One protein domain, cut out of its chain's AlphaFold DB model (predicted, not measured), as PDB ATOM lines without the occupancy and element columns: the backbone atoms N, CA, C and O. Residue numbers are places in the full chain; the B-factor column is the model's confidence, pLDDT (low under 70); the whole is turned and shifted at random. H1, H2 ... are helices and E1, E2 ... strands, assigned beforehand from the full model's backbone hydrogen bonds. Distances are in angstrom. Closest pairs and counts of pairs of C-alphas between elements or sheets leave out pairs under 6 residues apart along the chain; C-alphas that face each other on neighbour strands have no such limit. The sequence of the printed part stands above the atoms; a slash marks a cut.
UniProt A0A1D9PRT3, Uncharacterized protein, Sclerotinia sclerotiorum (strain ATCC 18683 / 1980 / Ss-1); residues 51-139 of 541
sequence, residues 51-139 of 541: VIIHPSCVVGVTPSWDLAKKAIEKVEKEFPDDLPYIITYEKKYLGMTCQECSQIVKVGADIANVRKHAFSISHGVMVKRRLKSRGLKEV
ATOM      1  N   VAL A  51     147.647 117.021 160.351       86.00
ATOM      2  CA  VAL A  51     146.827 118.188 160.672       86.00
ATOM      3  C   VAL A  51     147.673 119.456 160.636       86.00
ATOM      4  O   VAL A  51     148.564 119.648 161.463       86.00
ATOM      5  N   ILE A  52     147.340 120.375 159.731       87.88
ATOM      6  CA  ILE A  52     147.962 121.702 159.687       87.88
ATOM      7  C   ILE A  52     147.089 122.667 160.489       87.88
ATOM      8  O   ILE A  52     145.929 122.907 160.151       87.88
ATOM      9  N   ILE A  53     147.636 123.248 161.555       88.69
ATOM     10  CA  ILE A  53     146.938 124.260 162.356       88.69
ATOM     11  C   ILE A  53     147.268 125.634 161.776       88.69
ATOM     12  O   ILE A  53     148.424 126.052 161.770       88.69
ATOM     13  N   HIS A  54     146.261 126.342 161.272       91.44
ATOM     14  CA  HIS A  54     146.448 127.694 160.759       91.44
ATOM     15  C   HIS A  54     146.762 128.671 161.912       91.44
ATOM     16  O   HIS A  54     146.153 128.547 162.978       91.44
ATOM     17  N   PRO A  55     147.611 129.701 161.707       85.81
ATOM     18  CA  PRO A  55     147.966 130.680 162.747       85.81
ATOM     19  C   PRO A  55     146.784 131.410 163.402       85.81
ATOM     20  O   PRO A  55     146.921 131.969 164.483       85.81
ATOM     21  N   SER A  56     145.606 131.396 162.771       84.50
ATOM     22  CA  SER A  56     144.363 131.920 163.358       84.50
ATOM     23  C   SER A  56     143.898 131.167 164.610       84.50
ATOM     24  O   SER A  56     143.108 131.700 165.385       84.50
ATOM     25  N   CYS A  57     144.325 129.916 164.784       83.12
ATOM     26  CA  CYS A  57     143.959 129.059 165.908       83.12
ATOM     27  C   CYS A  57     144.935 129.301 167.067       83.12
ATOM     28  O   CYS A  57     145.797 128.471 167.355       83.12
ATOM     29  N   VAL A  58     144.843 130.477 167.692       78.44
ATOM     30  CA  VAL A  58     145.720 130.856 168.807       78.44
ATOM     31  C   VAL A  58     145.245 130.176 170.092       78.44
ATOM     32  O   VAL A  58     144.061 130.228 170.450       78.44
ATOM     33  N   VAL A  59     146.184 129.553 170.806       63.31
ATOM     34  CA  VAL A  59     145.950 128.926 172.114       63.31
ATOM     35  C   VAL A  59     145.337 129.956 173.075       63.31
ATOM     36  O   VAL A  59     145.877 131.042 173.252       63.31
ATOM     37  N   GLY A  60     144.187 129.626 173.671       63.78
ATOM     38  CA  GLY A  60     143.477 130.477 174.637       63.78
ATOM     39  C   GLY A  60     142.347 131.347 174.066       63.78
ATOM     40  O   GLY A  60     141.488 131.775 174.830       63.78
ATOM     41  N   VAL A  61     142.284 131.561 172.746       64.75
ATOM     42  CA  VAL A  61     141.202 132.340 172.093       64.75
ATOM     43  C   VAL A  61     140.236 131.434 171.333       64.75
ATOM     44  O   VAL A  61     139.042 131.721 171.236       64.75
ATOM     45  N   THR A  62     140.739 130.319 170.808       67.56
ATOM     46  CA  THR A  62     139.951 129.361 170.038       67.56
ATOM     47  C   THR A  62     139.545 128.183 170.922       67.56
ATOM     48  O   THR A  62     140.364 127.288 171.149       67.56
ATOM     49  N   PRO A  63     138.301 128.125 171.426       67.62
ATOM     50  CA  PRO A  63     137.839 126.928 172.111       67.62
ATOM     51  C   PRO A  63     137.890 125.735 171.146       67.62
ATOM     52  O   PRO A  63     137.555 125.863 169.967       67.62
ATOM     53  N   SER A  64     138.269 124.560 171.654       77.19
ATOM     54  CA  SER A  64     138.089 123.242 171.016       77.19
ATOM     55  C   SER A  64     138.932 122.865 169.781       77.19
ATOM     56  O   SER A  64     138.673 121.813 169.195       77.19
ATOM     57  N   TRP A  65     139.984 123.607 169.403       85.19
ATOM     58  CA  TRP A  65     140.844 123.161 168.288       85.19
ATOM     59  C   TRP A  65     141.607 121.856 168.595       85.19
ATOM     60  O   TRP A  65     141.786 121.037 167.697       85.19
ATOM     61  N   ASP A  66     141.958 121.595 169.858       85.06
ATOM     62  CA  ASP A  66     142.545 120.315 170.291       85.06
ATOM     63  C   ASP A  66     141.590 119.128 170.085       85.06
ATOM     64  O   ASP A  66     142.011 118.028 169.724       85.06
ATOM     65  N   LEU A  67     140.284 119.347 170.289       85.25
ATOM     66  CA  LEU A  67     139.257 118.332 170.040       85.25
ATOM     67  C   LEU A  67     139.133 118.053 168.540       85.25
ATOM     68  O   LEU A  67     139.060 116.892 168.140       85.25
ATOM     69  N   ALA A  68     139.186 119.101 167.715       85.69
ATOM     70  CA  ALA A  68     139.210 118.974 166.262       85.69
ATOM     71  C   ALA A  68     140.446 118.212 165.775       85.69
ATOM     72  O   ALA A  68     140.331 117.315 164.946       85.69
ATOM     73  N   LYS A  69     141.620 118.508 166.340       88.62
ATOM     74  CA  LYS A  69     142.856 117.787 166.031       88.62
ATOM     75  C   LYS A  69     142.728 116.295 166.352       88.62
ATOM     76  O   LYS A  69     142.938 115.476 165.464       88.62
ATOM     77  N   LYS A  70     142.284 115.939 167.564       87.94
ATOM     78  CA  LYS A  70     142.046 114.534 167.955       87.94
ATOM     79  C   LYS A  70     141.019 113.837 167.060       87.94
ATOM     80  O   LYS A  70     141.143 112.647 166.776       87.94
ATOM     81  N   ALA A  71     139.995 114.565 166.622       85.31
ATOM     82  CA  ALA A  71     138.995 114.045 165.701       85.31
ATOM     83  C   ALA A  71     139.599 113.689 164.340       85.31
ATOM     84  O   ALA A  71     139.306 112.620 163.807       85.31
ATOM     85  N   ILE A  72     140.464 114.551 163.803       87.69
ATOM     86  CA  ILE A  72     141.151 114.290 162.536       87.69
ATOM     87  C   ILE A  72     142.123 113.130 162.683       87.69
ATOM     88  O   ILE A  72     142.091 112.235 161.853       87.69
ATOM     89  N   GLU A  73     142.905 113.076 163.759       89.88
ATOM     90  CA  GLU A  73     143.823 111.958 164.023       89.88
ATOM     91  C   GLU A  73     143.090 110.605 164.080       89.88
ATOM     92  O   GLU A  73     143.647 109.569 163.721       89.88
ATOM     93  N   LYS A  74     141.817 110.589 164.503       89.94
ATOM     94  CA  LYS A  74     140.971 109.390 164.430       89.94
ATOM     95  C   LYS A  74     140.586 109.052 162.987       89.94
ATOM     96  O   LYS A  74     140.692 107.894 162.598       89.94
ATOM     97  N   VAL A  75     140.170 110.048 162.205       90.25
ATOM     98  CA  VAL A  75     139.834 109.882 160.780       90.25
ATOM     99  C   VAL A  75     141.069 109.481 159.967       90.25
ATOM    100  O   VAL A  75     140.950 108.643 159.089       90.25
ATOM    101  N   GLU A  76     142.266 109.970 160.292       91.56
ATOM    102  CA  GLU A  76     143.526 109.602 159.625       91.56
ATOM    103  C   GLU A  76     143.846 108.105 159.744       91.56
ATOM    104  O   GLU A  76     144.461 107.537 158.847       91.56
ATOM    105  N   LYS A  77     143.406 107.439 160.819       92.69
ATOM    106  CA  LYS A  77     143.553 105.978 160.951       92.69
ATOM    107  C   LYS A  77     142.612 105.221 160.018       92.69
ATOM    108  O   LYS A  77     142.963 104.150 159.536       92.69
ATOM    109  N   GLU A  78     141.421 105.769 159.789       94.12
ATOM    110  CA  GLU A  78     140.414 105.206 158.885       94.12
ATOM    111  C   GLU A  78     140.726 105.549 157.416       94.12
ATOM    112  O   GLU A  78     140.470 104.733 156.539       94.12
ATOM    113  N   PHE A  79     141.326 106.710 157.141       94.38
ATOM    114  CA  PHE A  79     141.630 107.228 155.802       94.38
ATOM    115  C   PHE A  79     143.065 107.786 155.745       94.38
ATOM    116  O   PHE A  79     143.273 109.003 155.708       94.38
ATOM    117  N   PRO A  80     144.086 106.916 155.737       92.31
ATOM    118  CA  PRO A  80     145.488 107.328 155.845       92.31
ATOM    119  C   PRO A  80     145.965 108.213 154.688       92.31
ATOM    120  O   PRO A  80     146.889 109.010 154.873       92.31
ATOM    121  N   ASP A  81     145.343 108.121 153.514       93.31
ATOM    122  CA  ASP A  81     145.745 108.868 152.318       93.31
ATOM    123  C   ASP A  81     144.939 110.147 152.057       93.31
ATOM    124  O   ASP A  81     145.254 110.885 151.115       93.31
ATOM    125  N   ASP A  82     143.962 110.478 152.900       87.94
ATOM    126  CA  ASP A  82     143.098 111.657 152.749       87.94
ATOM    127  C   ASP A  82     143.800 112.946 153.252       87.94
ATOM    128  O   ASP A  82     143.265 113.690 154.068       87.94
ATOM    129  N   LEU A  83     145.038 113.165 152.766       70.31
ATOM    130  CA  LEU A  83     145.993 114.255 153.058       70.31
ATOM    131  C   LEU A  83     145.366 115.656 153.269       70.31
ATOM    132  O   LEU A  83     144.260 115.962 152.830       70.31
ATOM    133  N   PRO A  84     146.148 116.554 153.887       80.31
ATOM    134  CA  PRO A  84     145.861 117.129 155.185       80.31
ATOM    135  C   PRO A  84     144.621 118.030 155.209       80.31
ATOM    136  O   PRO A  84     144.297 118.749 154.258       80.31
ATOM    137  N   TYR A  85     143.996 118.090 156.382       84.75
ATOM    138  CA  TYR A  85     143.061 119.156 156.715       84.75
ATOM    139  C   TYR A  85     143.816 120.337 157.328       84.75
ATOM    140  O   TYR A  85     144.671 120.163 158.201       84.75
ATOM    141  N   ILE A  86     143.459 121.549 156.905       87.25
ATOM    142  CA  ILE A  86     143.902 122.787 157.548       87.25
ATOM    143  C   ILE A  86     142.815 123.229 158.528       87.25
ATOM    144  O   ILE A  86     141.716 123.581 158.100       87.25
ATOM    145  N   ILE A  87     143.103 123.245 159.829       84.44
ATOM    146  CA  ILE A  87     142.190 123.806 160.833       84.44
ATOM    147  C   ILE A  87     142.347 125.328 160.839       84.44
ATOM    148  O   ILE A  87     143.437 125.839 161.079       84.44
ATOM    149  N   THR A  88     141.251 126.049 160.631       87.88
ATOM    150  CA  THR A  88     141.169 127.517 160.626       87.88
ATOM    151  C   THR A  88     140.131 128.000 161.636       87.88
ATOM    152  O   THR A  88     139.118 127.339 161.866       87.88
ATOM    153  N   TYR A  89     140.356 129.168 162.235       85.25
ATOM    154  CA  TYR A  89     139.388 129.816 163.116       85.25
ATOM    155  C   TYR A  89     139.044 131.184 162.548       85.25
ATOM    156  O   TYR A  89     139.869 132.097 162.529       85.25
ATOM    157  N   GLU A  90     137.820 131.331 162.056       83.06
ATOM    158  CA  GLU A  90     137.373 132.564 161.425       83.06
ATOM    159  C   GLU A  90     135.939 132.890 161.819       83.06
ATOM    160  O   GLU A  90     135.108 132.003 161.980       83.06
ATOM    161  N   LYS A  91     135.620 134.186 161.944       83.31
ATOM    162  CA  LYS A  91     134.254 134.669 162.232       83.31
ATOM    163  C   LYS A  91     133.590 133.936 163.418       83.31
ATOM    164  O   LYS A  91     132.388 133.684 163.394       83.31
ATOM    165  N   LYS A  92     134.381 133.626 164.453       83.31
ATOM    166  CA  LYS A  92     133.978 132.933 165.690       83.31
ATOM    167  C   LYS A  92     133.579 131.454 165.536       83.31
ATOM    168  O   LYS A  92     132.988 130.907 166.462       83.31
ATOM    169  N   TYR A  93     133.908 130.790 164.428       85.81
ATOM    170  CA  TYR A  93     133.714 129.344 164.278       85.81
ATOM    171  C   TYR A  93     135.011 128.634 163.882       85.81
ATOM    172  O   TYR A  93     135.878 129.204 163.216       85.81
ATOM    173  N   LEU A  94     135.128 127.371 164.295       88.25
ATOM    174  CA  LEU A  94     136.214 126.487 163.893       88.25
ATOM    175  C   LEU A  94     135.830 125.785 162.583       88.25
ATOM    176  O   LEU A  94     134.807 125.102 162.493       88.25
ATOM    177  N   GLY A  95     136.623 126.001 161.542       89.75
ATOM    178  CA  GLY A  95     136.453 125.392 160.227       89.75
ATOM    179  C   GLY A  95     137.666 124.552 159.858       89.75
ATOM    180  O   GLY A  95     138.781 124.828 160.287       89.75
ATOM    181  N   MET A  96     137.460 123.536 159.034       89.69
ATOM    182  CA  MET A  96     138.531 122.746 158.442       89.69
ATOM    183  C   MET A  96     138.458 122.842 156.931       89.69
ATOM    184  O   MET A  96     137.403 122.602 156.358       89.69
ATOM    185  N   THR A  97     139.574 123.133 156.281       91.75
ATOM    186  CA  THR A  97     139.666 123.127 154.821       91.75
ATOM    187  C   THR A  97     140.390 121.867 154.381       91.75
ATOM    188  O   THR A  97     141.542 121.649 154.754       91.75
ATOM    189  N   CYS A  98     139.717 121.034 153.595       92.31
ATOM    190  CA  CYS A  98     140.338 119.879 152.958       92.31
ATOM    191  C   CYS A  98     141.245 120.340 151.808       92.31
ATOM    192  O   CYS A  98     140.768 121.030 150.905       92.31
ATOM    193  N   GLN A  99     142.522 119.944 151.794       91.06
ATOM    194  CA  GLN A  99     143.432 120.328 150.705       91.06
ATOM    195  C   GLN A  99     143.124 119.638 149.368       91.06
ATOM    196  O   GLN A  99     143.439 120.189 148.319       91.06
ATOM    197  N   GLU A 100     142.465 118.479 149.381       89.94
ATOM    198  CA  GLU A 100     142.161 117.733 148.152       89.94
ATOM    199  C   GLU A 100     141.029 118.355 147.332       89.94
ATOM    200  O   GLU A 100     141.079 118.387 146.105       89.94
ATOM    201  N   CYS A 101     139.981 118.840 147.999       91.69
ATOM    202  CA  CYS A 101     138.773 119.343 147.337       91.69
ATOM    203  C   CYS A 101     138.461 120.809 147.663       91.69
ATOM    204  O   CYS A 101     137.457 121.333 147.185       91.69
ATOM    205  N   SER A 102     139.289 121.471 148.481       90.88
ATOM    206  CA  SER A 102     139.095 122.853 148.951       90.88
ATOM    207  C   SER A 102     137.751 123.104 149.653       90.88
ATOM    208  O   SER A 102     137.326 124.250 149.797       90.88
ATOM    209  N   GLN A 103     137.063 122.049 150.106       90.25
ATOM    210  CA  GLN A 103     135.809 122.191 150.838       90.25
ATOM    211  C   GLN A 103     136.071 122.589 152.288       90.25
ATOM    212  O   GLN A 103     136.934 122.020 152.962       90.25
ATOM    213  N   ILE A 104     135.278 123.550 152.767       88.44
ATOM    214  CA  ILE A 104     135.262 123.966 154.168       88.44
ATOM    215  C   ILE A 104     134.259 123.084 154.914       88.44
ATOM    216  O   ILE A 104     133.044 123.212 154.753       88.44
ATOM    217  N   VAL A 105     134.773 122.203 155.761       87.69
ATOM    218  CA  VAL A 105     134.008 121.374 156.686       87.69
ATOM    219  C   VAL A 105     133.868 122.135 158.000       87.69
ATOM    220  O   VAL A 105     134.855 122.496 158.641       87.69
ATOM    221  N   LYS A 106     132.629 122.404 158.420       87.25
ATOM    222  CA  LYS A 106     132.383 123.014 159.731       87.25
ATOM    223  C   LYS A 106     132.690 121.997 160.820       87.25
ATOM    224  O   LYS A 106     132.060 120.934 160.872       87.25
ATOM    225  N   VAL A 107     133.620 122.352 161.700       82.25
ATOM    226  CA  VAL A 107     133.934 121.551 162.876       82.25
ATOM    227  C   VAL A 107     132.908 121.906 163.940       82.25
ATOM    228  O   VAL A 107     133.028 122.909 164.638       82.25
ATOM    229  N   GLY A 108     131.822 121.136 163.972       74.25
ATOM    230  CA  GLY A 108     130.901 121.160 165.103       74.25
ATOM    231  C   GLY A 108     131.508 120.436 166.305       74.25
ATOM    232  O   GLY A 108     132.655 119.996 166.260       74.25
ATOM    233  N   ALA A 109     130.709 120.249 167.356       62.50
ATOM    234  CA  ALA A 109     131.083 119.360 168.458       62.50
ATOM    235  C   ALA A 109     131.329 117.910 167.982       62.50
ATOM    236  O   ALA A 109     132.101 117.182 168.602       62.50
ATOM    237  N   ASP A 110     130.732 117.521 166.847       64.06
ATOM    238  CA  ASP A 110     130.740 116.146 166.365       64.06
ATOM    239  C   ASP A 110     131.700 115.915 165.189       64.06
ATOM    240  O   ASP A 110     131.646 116.566 164.140       64.06
ATOM    241  N   ILE A 111     132.517 114.871 165.343       75.44
ATOM    242  CA  ILE A 111     133.466 114.312 164.358       75.44
ATOM    243  C   ILE A 111     132.773 113.897 163.046       75.44
ATOM    244  O   ILE A 111     133.411 113.778 161.996       75.44
ATOM    245  N   ALA A 112     131.454 113.693 163.093       84.69
ATOM    246  CA  ALA A 112     130.646 113.158 162.005       84.69
ATOM    247  C   ALA A 112     130.839 113.904 160.676       84.69
ATOM    248  O   ALA A 112     130.871 113.268 159.624       84.69
ATOM    249  N   ASN A 113     131.028 115.227 160.702       88.44
ATOM    250  CA  ASN A 113     131.189 116.013 159.476       88.44
ATOM    251  C   ASN A 113     132.504 115.713 158.743       88.44
ATOM    252  O   ASN A 113     132.508 115.623 157.518       88.44
ATOM    253  N   VAL A 114     133.604 115.532 159.482       88.81
ATOM    254  CA  VAL A 114     134.925 115.236 158.902       88.81
ATOM    255  C   VAL A 114     134.923 113.838 158.302       88.81
ATOM    256  O   VAL A 114     135.301 113.663 157.145       88.81
ATOM    257  N   ARG A 115     134.406 112.856 159.050       92.19
ATOM    258  CA  ARG A 115     134.282 111.480 158.564       92.19
ATOM    259  C   ARG A 115     133.356 111.389 157.350       92.19
ATOM    260  O   ARG A 115     133.712 110.758 156.364       92.19
ATOM    261  N   LYS A 116     132.201 112.063 157.375       93.06
ATOM    262  CA  LYS A 116     131.266 112.106 156.237       93.06
ATOM    263  C   LYS A 116     131.907 112.715 154.992       93.06
ATOM    264  O   LYS A 116     131.653 112.247 153.886       93.06
ATOM    265  N   HIS A 117     132.725 113.751 155.166       93.69
ATOM    266  CA  HIS A 117     133.480 114.349 154.073       93.69
ATOM    267  C   HIS A 117     134.532 113.372 153.511       93.69
ATOM    268  O   HIS A 117     134.531 113.141 152.302       93.69
ATOM    269  N   ALA A 118     135.350 112.744 154.365       93.88
ATOM    270  CA  ALA A 118     136.339 111.737 153.955       93.88
ATOM    271  C   ALA A 118     135.683 110.556 153.212       93.88
ATOM    272  O   ALA A 118     136.132 110.131 152.151       93.88
ATOM    273  N   PHE A 119     134.528 110.095 153.694       95.44
ATOM    274  CA  PHE A 119     133.767 109.006 153.081       95.44
ATOM    275  C   PHE A 119     133.041 109.394 151.779       95.44
ATOM    276  O   PHE A 119     132.484 108.539 151.091       95.44
ATOM    277  N   SER A 120     132.999 110.681 151.423       95.94
ATOM    278  CA  SER A 120     132.247 111.129 150.250       95.94
ATOM    279  C   SER A 120     132.876 110.645 148.938       95.94
ATOM    280  O   SER A 120     134.096 110.628 148.764       95.94
ATOM    281  N   ILE A 121     132.016 110.291 147.975       95.88
ATOM    282  CA  ILE A 121     132.419 109.830 146.636       95.88
ATOM    283  C   ILE A 121     133.277 110.888 145.934       95.88
ATOM    284  O   ILE A 121     134.315 110.569 145.360       95.88
ATOM    285  N   SER A 122     132.871 112.159 146.003       93.81
ATOM    286  CA  SER A 122     133.590 113.265 145.365       93.81
ATOM    287  C   SER A 122     135.001 113.438 145.926       93.81
ATOM    288  O   SER A 122     135.941 113.610 145.149       93.81
ATOM    289  N   HIS A 123     135.170 113.346 147.248       94.88
ATOM    290  CA  HIS A 123     136.487 113.405 147.874       94.88
ATOM    291  C   HIS A 123     137.347 112.198 147.482       94.88
ATOM    292  O   HIS A 123     138.460 112.384 146.993       94.88
ATOM    293  N   GLY A 124     136.813 110.976 147.579       95.62
ATOM    294  CA  GLY A 124     137.564 109.766 147.225       95.62
ATOM    295  C   GLY A 124     138.012 109.724 145.755       95.62
ATOM    296  O   GLY A 124     139.109 109.256 145.456       95.62
ATOM    297  N   VAL A 125     137.234 110.292 144.822       95.19
ATOM    298  CA  VAL A 125     137.660 110.454 143.416       95.19
ATOM    299  C   VAL A 125     138.878 111.381 143.293       95.19
ATOM    300  O   VAL A 125     139.785 111.090 142.506       95.19
ATOM    301  N   MET A 126     138.932 112.473 144.063       94.56
ATOM    302  CA  MET A 126     140.076 113.395 144.076       94.56
ATOM    303  C   MET A 126     141.321 112.728 144.672       94.56
ATOM    304  O   MET A 126     142.389 112.783 144.056       94.56
ATOM    305  N   VAL A 127     141.164 112.006 145.789       94.81
ATOM    306  CA  VAL A 127     142.250 111.248 146.433       94.81
ATOM    307  C   VAL A 127     142.826 110.204 145.472       94.81
ATOM    308  O   VAL A 127     144.034 110.201 145.218       94.81
ATOM    309  N   LYS A 128     141.975 109.389 144.831       95.38
ATOM    310  CA  LYS A 128     142.400 108.416 143.806       95.38
ATOM    311  C   LYS A 128     143.156 109.070 142.655       95.38
ATOM    312  O   LYS A 128     144.179 108.544 142.212       95.38
ATOM    313  N   ARG A 129     142.679 110.218 142.163       94.38
ATOM    314  CA  ARG A 129     143.338 110.964 141.083       94.38
ATOM    315  C   ARG A 129     144.736 111.424 141.498       94.38
ATOM    316  O   ARG A 129     145.674 111.229 140.726       94.38
ATOM    317  N   ARG A 130     144.885 111.991 142.699       94.62
ATOM    318  CA  ARG A 130     146.175 112.449 143.241       94.62
ATOM    319  C   ARG A 130     147.147 111.292 143.462       94.62
ATOM    320  O   ARG A 130     148.327 111.413 143.151       94.62
ATOM    321  N   LEU A 131     146.678 110.174 144.008       94.69
ATOM    322  CA  LEU A 131     147.519 108.992 144.206       94.69
ATOM    323  C   LEU A 131     147.992 108.429 142.863       94.69
ATOM    324  O   LEU A 131     149.193 108.242 142.670       94.69
ATOM    325  N   LYS A 132     147.080 108.290 141.890       94.75
ATOM    326  CA  LYS A 132     147.408 107.830 140.535       94.75
ATOM    327  C   LYS A 132     148.414 108.745 139.834       94.75
ATOM    328  O   LYS A 132     149.350 108.234 139.228       94.75
ATOM    329  N   SER A 133     148.268 110.071 139.931       93.25
ATOM    330  CA  SER A 133     149.210 111.015 139.300       93.25
ATOM    331  C   SER A 133     150.615 110.964 139.902       93.25
ATOM    332  O   SER A 133     151.578 111.319 139.230       93.25
ATOM    333  N   ARG A 134     150.745 110.483 141.143       93.75
ATOM    334  CA  ARG A 134     152.029 110.270 141.826       93.75
ATOM    335  C   ARG A 134     152.554 108.837 141.706       93.75
ATOM    336  O   ARG A 134     153.579 108.527 142.303       93.75
ATOM    337  N   GLY A 135     151.858 107.956 140.982       94.00
ATOM    338  CA  GLY A 135     152.205 106.534 140.904       94.00
ATOM    339  C   GLY A 135     152.082 105.798 142.244       94.00
ATOM    340  O   GLY A 135     152.723 104.768 142.439       94.00
ATOM    341  N   LEU A 136     151.286 106.328 143.177       93.94
ATOM    342  CA  LEU A 136     151.050 105.743 144.493       93.94
ATOM    343  C   LEU A 136     149.773 104.897 144.479       93.94
ATOM    344  O   LEU A 136     148.805 105.214 143.785       93.94
ATOM    345  N   LYS A 137     149.773 103.822 145.269       93.94
ATOM    346  CA  LYS A 137     148.580 103.011 145.541       93.94
ATOM    347  C   LYS A 137     147.932 103.488 146.838       93.94
ATOM    348  O   LYS A 137     148.643 103.841 147.771       93.94
ATOM    349  N   GLU A 138     146.603 103.498 146.861       94.12
ATOM    350  CA  GLU A 138     145.818 103.819 148.055       94.12
ATOM    351  C   GLU A 138     145.952 102.695 149.086       94.12
ATOM    352  O   GLU A 138     145.856 101.512 148.742       94.12
ATOM    353  N   VAL A 139     146.199 103.062 150.339       95.44
ATOM    354  CA  VAL A 139     146.213 102.152 151.480       95.44
ATOM    355  C   VAL A 139     144.772 101.764 151.788       95.44
ATOM    356  O   VAL A 139     143.943 102.596 152.156       95.44
TER     357      VAL A 139
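This is residues 51 to 139 of the 541 residues of an uncharacterized protein of Sclerotinia sclerotiorum (strain ATCC 18683 / 1980 / Ss-1) (UniProt A0A1D9PRT3). A small three-stranded sheet has helices H1 and H2 over one face, while H3 reaches past the sheet at one end of an elongated outline. The 89 printed residues, of mixed class, run H1, E1, E2, E3, H2, H3; E1 - E2 - E3 is a meander, each strand the antiparallel neighbour of the one before. The whole is compact, radius of gyration of the C-alphas 13.3 A, spans 42 by 22 by 18 A.

H1, residues 65 to 78, is on the sheet, height 9.6 A. E1, residues 85 to 90, and E2, residues 93 to 98, form a hairpin; N 88 and O 95 are 2.8 A apart. E2 and E3, residues 104 to 106, form another; N 105 and O 96 are 2.7 A apart. H2, residues 112 to 118, on the same face, touches H1's residues 72 to 75 alone; the closest C-alphas, Val 75 and Arg 115, are 6.2 A apart. H3, residues 121 to 133, is not on the sheet. O i to N i+4 pairs are within hydrogen-bond range throughout H2 and H3, 8 of 10 in H1.

H1 spans 20.3 A from C-alpha 65 (140.844, 123.161, 168.288); H3 spans 18.4 A to C-alpha 133 (149.210, 111.015, 139.300).

The printed part has no cut. Residues 59 to 63 and 109 to 110 have pLDDT under 70.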